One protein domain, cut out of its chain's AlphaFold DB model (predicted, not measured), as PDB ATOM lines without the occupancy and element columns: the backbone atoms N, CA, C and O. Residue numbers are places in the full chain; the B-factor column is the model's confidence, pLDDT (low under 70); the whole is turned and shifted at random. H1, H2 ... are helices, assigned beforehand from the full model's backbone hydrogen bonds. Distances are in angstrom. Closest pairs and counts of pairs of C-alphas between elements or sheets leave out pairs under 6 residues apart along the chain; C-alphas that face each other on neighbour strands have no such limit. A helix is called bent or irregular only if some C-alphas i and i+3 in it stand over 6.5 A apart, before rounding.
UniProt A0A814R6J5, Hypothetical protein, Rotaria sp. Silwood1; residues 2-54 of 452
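This is residues 2 to 54 of the 452 residues of the protein "Hypothetical protein" of Rotaria sp. Silwood1 (UniProt A0A814R6J5). Two longer helices, H3 and H1, lie on opposite sides of a small open domain, set at a slant to each other with no contact between them, and the short helix H2 packs on residues 4 to 9 of H1. From the end of H1 the link of residues 15 to 24 folds back to H2, a tight link then leads over to H3, and residues 48 to 54 stick out beyond the end of H3 as a free tail. The printed part has 53 residues, with three named helices in the order H1, H2, H3 and no named strand; the class is all helix. The whole is compact, with a radius of gyration of the C-alphas of 11.4 A, and its C-alphas span 31 by 23 by 17 A along the three main axes.

H3, residues 35 to 47, is the longest helix by residues and touches no helix. It is apart from H2, residues 25 to 29, and apart from H1, residues 3 to 14. H1 and H2 touch, with 14 pairs of C-alphas within 8 A, and their centres are 8.8 A apart. The closest C-alphas of these two helices are those of Gly 5 and Phe 28, 4.7 A apart, and H1 touches H2 with residues 4 to 9 alone. In H1 every O i to N i+4 pair is within hydrogen-bond range. In H3 it is 7 of 9 such pairs, and in H2 it is 0 of 1, beside 1 of 2 pairs of O i to N i+3.

H3 runs from Pro 35 to Asn 47, 20.6 A from first to last C-alpha, beginning at C-alpha 35 at (5.822, -12.826, -47.865) and ending at C-alpha 47 at (-1.885, -11.485, -28.756). It is irregular, but only just: C-alphas 35 and 38 are 6.9 A apart, and its line is a rough one. H2 runs from Pro 25 to Asp 29, 8.1 A from first to last C-alpha. H1 runs from Asn 3 to Gln 14, 16.9 A from first to last C-alpha, and begins at C-alpha 3 at (3.064, -34.286, -39.650).

The two C-alphas farthest apart are those of Ser 2 and Asp 50, at 31.4 A. The printed part has no cut from residue 2 to residue 54, in a full chain of 452 residues. The link from H1 to H2, of 10 residues, is short, and the link from H2 to H3, of 5 residues, is tight. Residues 48 to 54 stand free. The mean pLDDT of the printed part is 70.1, and 21 residues are under 70: residues 2 to 4, residues 28 to 37, residue 41 and residues 48 to 54.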
ATOM      1  N   SER A   2       4.316 -33.528 -44.260       47.19
ATOM      2  CA  SER A   2       4.901 -33.475 -42.920       47.19
ATOM      3  C   SER A   2       3.781 -33.522 -41.869       47.19
ATOM      4  O   SER A   2       2.736 -32.888 -42.024       47.19
ATOM      5  N   ASN A   3       3.986 -34.282 -40.792       63.59
ATOM      6  CA  ASN A   3       3.064 -34.286 -39.650       63.59
ATOM      7  C   ASN A   3       3.098 -32.950 -38.880       63.59
ATOM      8  O   ASN A   3       2.173 -32.648 -38.129       63.59
ATOM      9  N   PHE A   4       4.141 -32.140 -39.090       64.75
ATOM     10  CA  PHE A   4       4.362 -30.875 -38.399       64.75
ATOM     11  C   PHE A   4       3.413 -29.778 -38.889       64.75
ATOM     12  O   PHE A   4       2.738 -29.152 -38.073       64.75
ATOM     13  N   GLY A   5       3.273 -29.602 -40.207       71.62
ATOM     14  CA  GLY A   5       2.372 -28.592 -40.772       71.62
ATOM     15  C   GLY A   5       0.902 -28.816 -40.393       71.62
ATOM     16  O   GLY A   5       0.172 -27.870 -40.096       71.62
ATOM     17  N   ILE A   6       0.483 -30.083 -40.287       76.25
ATOM     18  CA  ILE A   6      -0.861 -30.471 -39.822       76.25
ATOM     19  C   ILE A   6      -1.061 -30.131 -38.343       76.25
ATOM     20  O   ILE A   6      -2.079 -29.530 -37.988       76.25
ATOM     21  N   ALA A   7      -0.106 -30.490 -37.483       73.44
ATOM     22  CA  ALA A   7      -0.179 -30.197 -36.054       73.44
ATOM     23  C   ALA A   7      -0.214 -28.682 -35.790       73.44
ATOM     24  O   ALA A   7      -1.054 -28.208 -35.024       73.44
ATOM     25  N   PHE A   8       0.633 -27.920 -36.482       76.81
ATOM     26  CA  PHE A   8       0.713 -26.472 -36.327       76.81
ATOM     27  C   PHE A   8      -0.553 -25.760 -36.824       76.81
ATOM     28  O   PHE A   8      -1.108 -24.920 -36.120       76.81
ATOM     29  N   HIS A   9      -1.095 -26.153 -37.977       82.06
ATOM     30  CA  HIS A   9      -2.369 -25.619 -38.467       82.06
ATOM     31  C   HIS A   9      -3.538 -25.902 -37.503       82.06
ATOM     32  O   HIS A   9      -4.381 -25.034 -37.268       82.06
ATOM     33  N   ASN A  10      -3.587 -27.092 -36.896       80.50
ATOM     34  CA  ASN A  10      -4.610 -27.422 -35.900       80.50
ATOM     35  C   ASN A  10      -4.463 -26.590 -34.619       80.50
ATOM     36  O   ASN A  10      -5.473 -26.132 -34.081       80.50
ATOM     37  N   LEU A  11      -3.232 -26.333 -34.170       77.12
ATOM     38  CA  LEU A  11      -2.957 -25.431 -33.050       77.12
ATOM     39  C   LEU A  11      -3.460 -24.011 -33.347       77.12
ATOM     40  O   LEU A  11      -4.162 -23.422 -32.530       77.12
ATOM     41  N   LEU A  12      -3.182 -23.486 -34.545       77.06
ATOM     42  CA  LEU A  12      -3.648 -22.159 -34.962       77.06
ATOM     43  C   LEU A  12      -5.180 -22.046 -35.013       77.06
ATOM     44  O   LEU A  12      -5.729 -20.991 -34.687       77.06
ATOM     45  N   LYS A  13      -5.884 -23.134 -35.357       82.81
ATOM     46  CA  LYS A  13      -7.351 -23.201 -35.238       82.81
ATOM     47  C   LYS A  13      -7.813 -23.133 -33.783       82.81
ATOM     48  O   LYS A  13      -8.777 -22.432 -33.496       82.81
ATOM     49  N   GLN A  14      -7.134 -23.833 -32.875       79.31
ATOM     50  CA  GLN A  14      -7.487 -23.864 -31.450       79.31
ATOM     51  C   GLN A  14      -7.296 -22.504 -30.769       79.31
ATOM     52  O   GLN A  14      -8.124 -22.106 -29.954       79.31
ATOM     53  N   ILE A  15      -6.258 -21.757 -31.148       76.50
ATOM     54  CA  ILE A  15      -6.024 -20.392 -30.645       76.50
ATOM     55  C   ILE A  15      -6.796 -19.318 -31.433       76.50
ATOM     56  O   ILE A  15      -6.562 -18.129 -31.241       76.50
ATOM     57  N   HIS A  16      -7.721 -19.728 -32.309       81.94
ATOM     58  CA  HIS A  16      -8.604 -18.852 -33.084       81.94
ATOM     59  C   HIS A  16      -7.865 -17.797 -33.921       81.94
ATOM     60  O   HIS A  16      -8.302 -16.647 -34.018       81.94
ATOM     61  N   TYR A  17      -6.755 -18.181 -34.559       81.25
ATOM     62  CA  TYR A  17      -6.038 -17.280 -35.456       81.25
ATOM     63  C   TYR A  17      -6.962 -16.808 -36.606       81.25
ATOM     64  O   TYR A  17      -7.419 -17.642 -37.393       81.25
ATOM     65  N   PRO A  18      -7.228 -15.494 -36.772       80.94
ATOM     66  CA  PRO A  18      -8.213 -14.991 -37.737       80.94
ATOM     67  C   PRO A  18      -7.887 -15.334 -39.192       80.94
ATOM     68  O   PRO A  18      -8.784 -15.470 -40.022       80.94
ATOM     69  N   GLY A  19      -6.596 -15.476 -39.505       82.12
ATOM     70  CA  GLY A  19      -6.114 -15.797 -40.843       82.12
ATOM     71  C   GLY A  19      -6.086 -17.290 -41.161       82.12
ATOM     72  O   GLY A  19      -5.711 -17.636 -42.274       82.12
ATOM     73  N   ILE A  20      -6.463 -18.189 -40.242       83.56
ATOM     74  CA  ILE A  20      -6.189 -19.629 -40.395       83.56
ATOM     75  C   ILE A  20      -6.818 -20.250 -41.646       83.56
ATOM     76  O   ILE A  20      -6.211 -21.102 -42.279       83.56
ATOM     77  N   ASN A  21      -7.985 -19.760 -42.070       83.62
ATOM     78  CA  ASN A  21      -8.677 -20.252 -43.267       83.62
ATOM     79  C   ASN A  21      -7.968 -19.888 -44.585       83.62
ATOM     80  O   ASN A  21      -8.366 -20.369 -45.640       83.62
ATOM     81  N   GLN A  22      -6.955 -19.018 -44.541       80.19
ATOM     82  CA  GLN A  22      -6.136 -18.649 -45.700       80.19
ATOM     83  C   GLN A  22      -4.958 -19.614 -45.906       80.19
ATOM     84  O   GLN A  22      -4.260 -19.521 -46.915       80.19
ATOM     85  N   TYR A  23      -4.727 -20.528 -44.960       76.56
ATOM     86  CA  TYR A  23      -3.576 -21.416 -44.962       76.56
ATOM     87  C   TYR A  23      -4.020 -22.870 -44.910       76.56
ATOM     88  O   TYR A  23      -4.759 -23.281 -44.024       76.56
ATOM     89  N   GLU A  24      -3.510 -23.665 -45.841       79.38
ATOM     90  CA  GLU A  24      -3.646 -25.114 -45.791       79.38
ATOM     91  C   GLU A  24      -2.514 -25.720 -44.943       79.38
ATOM     92  O   GLU A  24      -1.423 -25.144 -44.884       79.38
ATOM     93  N   PRO A  25      -2.702 -26.896 -44.318       77.62
ATOM     94  CA  PRO A  25      -1.689 -27.550 -43.483       77.62
ATOM     95  C   PRO A  25      -0.290 -27.661 -44.103       77.62
ATOM     96  O   PRO A  25       0.713 -27.546 -43.406       77.62
ATOM     97  N   TYR A  26      -0.204 -27.863 -45.418       76.88
ATOM     98  CA  TYR A  26       1.067 -28.000 -46.134       76.88
ATOM     99  C   TYR A  26       1.761 -26.658 -46.416       76.88
ATOM    100  O   TYR A  26       2.945 -26.643 -46.744       76.88
ATOM    101  N   ASN A  27       1.065 -25.526 -46.254       70.75
ATOM    102  CA  ASN A  27       1.673 -24.200 -46.382       70.75
ATOM    103  C   ASN A  27       2.657 -23.930 -45.233       70.75
ATOM    104  O   ASN A  27       3.577 -23.131 -45.395       70.75
ATOM    105  N   PHE A  28       2.495 -24.624 -44.099       66.88
ATOM    106  CA  PHE A  28       3.294 -24.441 -42.885       66.88
ATOM    107  C   PHE A  28       4.690 -25.055 -42.929       66.88
ATOM    108  O   PHE A  28       5.551 -24.618 -42.172       66.88
ATOM    109  N   ASP A  29       4.953 -25.964 -43.870       63.16
ATOM    110  CA  ASP A  29       6.290 -26.541 -44.060       63.16
ATOM    111  C   ASP A  29       7.310 -25.488 -44.549       63.16
ATOM    112  O   ASP A  29       8.510 -25.644 -44.336       63.16
ATOM    113  N   TRP A  30       6.839 -24.388 -45.156       60.22
ATOM    114  CA  TRP A  30       7.672 -23.305 -45.709       60.22
ATOM    115  C   TRP A  30       7.182 -21.903 -45.323       60.22
ATOM    116  O   TRP A  30       7.577 -20.907 -45.928       60.22
ATOM    117  N   PHE A  31       6.302 -21.809 -44.325       62.22
ATOM    118  CA  PHE A  31       5.568 -20.583 -43.998       62.22
ATOM    119  C   PHE A  31       6.464 -19.429 -43.544       62.22
ATOM    120  O   PHE A  31       6.188 -18.279 -43.870       62.22
ATOM    121  N   VAL A  32       7.592 -19.746 -42.903       58.25
ATOM    122  CA  VAL A  32       8.632 -18.774 -42.526       58.25
ATOM    123  C   VAL A  32       9.288 -18.068 -43.722       58.25
ATOM    124  O   VAL A  32       9.856 -16.995 -43.551       58.25
ATOM    125  N   TYR A  33       9.180 -18.625 -44.932       55.78
ATOM    126  CA  TYR A  33       9.773 -18.068 -46.153       55.78
ATOM    127  C   TYR A  33       8.762 -17.341 -47.049       55.78
ATOM    128  O   TYR A  33       9.129 -16.857 -48.121       55.78
ATOM    129  N   GLN A  34       7.485 -17.269 -46.655       61.31
ATOM    130  CA  GLN A  34       6.461 -16.627 -47.476       61.31
ATOM    131  C   GLN A  34       6.270 -15.145 -47.107       61.31
ATOM    132  O   GLN A  34       6.128 -14.821 -45.929       61.31
ATOM    133  N   PRO A  35       6.136 -14.242 -48.099       57.53
ATOM    134  CA  PRO A  35       5.822 -12.826 -47.865       57.53
ATOM    135  C   PRO A  35       4.523 -12.589 -47.071       57.53
ATOM    136  O   PRO A  35       4.324 -11.520 -46.509       57.53
ATOM    137  N   GLY A  36       3.633 -13.586 -47.003       62.31
ATOM    138  CA  GLY A  36       2.382 -13.547 -46.236       62.31
ATOM    139  C   GLY A  36       2.516 -13.848 -44.737       62.31
ATOM    140  O   GLY A  36       1.493 -14.035 -44.079       62.31
ATOM    141  N   LEU A  37       3.740 -13.933 -44.204       69.69
ATOM    142  CA  LEU A  37       4.028 -14.222 -42.792       69.69
ATOM    143  C   LEU A  37       3.865 -12.994 -41.878       69.69
ATOM    144  O   LEU A  37       3.554 -13.126 -40.695       69.69
ATOM    145  N   GLU A  38       4.049 -11.789 -42.413       70.50
ATOM    146  CA  GLU A  38       4.036 -10.546 -41.634       70.50
ATOM    147  C   GLU A  38       2.712 -10.302 -40.869       70.50
ATOM    148  O   GLU A  38       2.772 -10.004 -39.670       70.50
ATOM    149  N   PRO A  39       1.512 -10.512 -41.454       73.69
ATOM    150  CA  PRO A  39       0.249 -10.397 -40.719       73.69
ATOM    151  C   PRO A  39       0.124 -11.408 -39.571       73.69
ATOM    152  O   PRO A  39      -0.448 -11.095 -38.526       73.69
ATOM    153  N   PHE A  40       0.689 -12.604 -39.746       73.56
ATOM    154  CA  PHE A  40       0.698 -13.657 -38.736       73.56
ATOM    155  C   PHE A  40       1.615 -13.310 -37.560       73.56
ATOM    156  O   PHE A  40       1.179 -13.373 -36.412       73.56
ATOM    157  N   LEU A  41       2.854 -12.881 -37.828       68.56
ATOM    158  CA  LEU A  41       3.790 -12.461 -36.779       68.56
ATOM    159  C   LEU A  41       3.263 -11.243 -36.019       68.56
ATOM    160  O   LEU A  41       3.330 -11.201 -34.795       68.56
ATOM    161  N   THR A  42       2.660 -10.293 -36.734       76.81
ATOM    162  CA  THR A  42       2.025  -9.116 -36.129       76.81
ATOM    163  C   THR A  42       0.866  -9.518 -35.221       76.81
ATOM    164  O   THR A  42       0.704  -8.963 -34.135       76.81
ATOM    165  N   TRP A  43       0.062 -10.502 -35.632       81.25
ATOM    166  CA  TRP A  43      -1.009 -11.035 -34.797       81.25
ATOM    167  C   TRP A  43      -0.464 -11.766 -33.568       81.25
ATOM    168  O   TRP A  43      -0.961 -11.518 -32.474       81.25
ATOM    169  N   ILE A  44       0.571 -12.600 -33.713       73.50
ATOM    170  CA  ILE A  44       1.212 -13.286 -32.583       73.50
ATOM    171  C   ILE A  44       1.726 -12.268 -31.570       73.50
ATOM    172  O   ILE A  44       1.327 -12.313 -30.415       73.50
ATOM    173  N   VAL A  45       2.535 -11.299 -31.998       72.88
ATOM    174  CA  VAL A  45       3.119 -10.293 -31.095       72.88
ATOM    175  C   VAL A  45       2.037  -9.461 -30.400       72.88
ATOM    176  O   VAL A  45       2.202  -9.073 -29.251       72.88
ATOM    177  N   LYS A  46       0.904  -9.215 -31.067       76.06
ATOM    178  CA  LYS A  46      -0.219  -8.461 -30.495       76.06
ATOM    179  C   LYS A  46      -1.070  -9.268 -29.505       76.06
ATOM    180  O   LYS A  46      -1.749  -8.661 -28.682       76.06
ATOM    181  N   ASN A  47      -1.080 -10.598 -29.608       70.38
ATOM    182  CA  ASN A  47      -1.885 -11.485 -28.756       70.38
ATOM    183  C   ASN A  47      -1.039 -12.290 -27.755       70.38
ATOM    184  O   ASN A  47      -1.605 -13.009 -26.938       70.38
ATOM    185  N   LEU A  48       0.289 -12.160 -27.796       63.59
ATOM    186  CA  LEU A  48       1.187 -12.592 -26.734       63.59
ATOM    187  C   LEU A  48       1.130 -11.566 -25.599       63.59
ATOM    188  O   LEU A  48       1.659 -10.463 -25.714       63.59
ATOM    189  N   SER A  49       0.468 -11.934 -24.510       58.59
ATOM    190  CA  SER A  49       0.545 -11.248 -23.222       58.59
ATOM    191  C   SER A  49       1.369 -12.074 -22.235       58.59
ATOM    192  O   SER A  49       1.675 -13.237 -22.503       58.59
ATOM    193  N   ASP A  50       1.704 -11.502 -21.079       53.81
ATOM    194  CA  ASP A  50       2.420 -12.216 -20.012       53.81
ATOM    195  C   ASP A  50       1.662 -13.476 -19.541       53.81
ATOM    196  O   ASP A  50       2.279 -14.431 -19.084       53.81
ATOM    197  N   GLU A  51       0.338 -13.529 -19.738       49.53
ATOM    198  CA  GLU A  51      -0.516 -14.693 -19.451       49.53
ATOM    199  C   GLU A  51      -0.397 -15.819 -20.501       49.53
ATOM    200  O   GLU A  51      -0.894 -16.925 -20.295       49.53
ATOM    201  N   ASN A  52       0.242 -15.556 -21.646       51.19
ATOM    202  CA  ASN A  52       0.462 -16.529 -22.723       51.19
ATOM    203  C   ASN A  52       1.831 -17.219 -22.638       51.19
ATOM    204  O   ASN A  52       2.096 -18.143 -23.411       51.19
ATOM    205  N   PHE A  53       2.696 -16.769 -21.730       51.25
ATOM    206  CA  PHE A  53       3.950 -17.431 -21.414       51.25
ATOM    207  C   PHE A  53       3.732 -18.341 -20.212       51.25
ATOM    208  O   PHE A  53       3.150 -17.933 -19.213       51.25
ATOM    209  N   LEU A  54       4.200 -19.586 -20.312       46.41
ATOM    210  CA  LEU A  54       4.174 -20.499 -19.174       46.41
ATOM    211  C   LEU A  54       4.983 -19.877 -18.035       46.41
ATOM    212  O   LEU A  54       6.157 -19.541 -18.209       46.41
TER     213      LEU A  54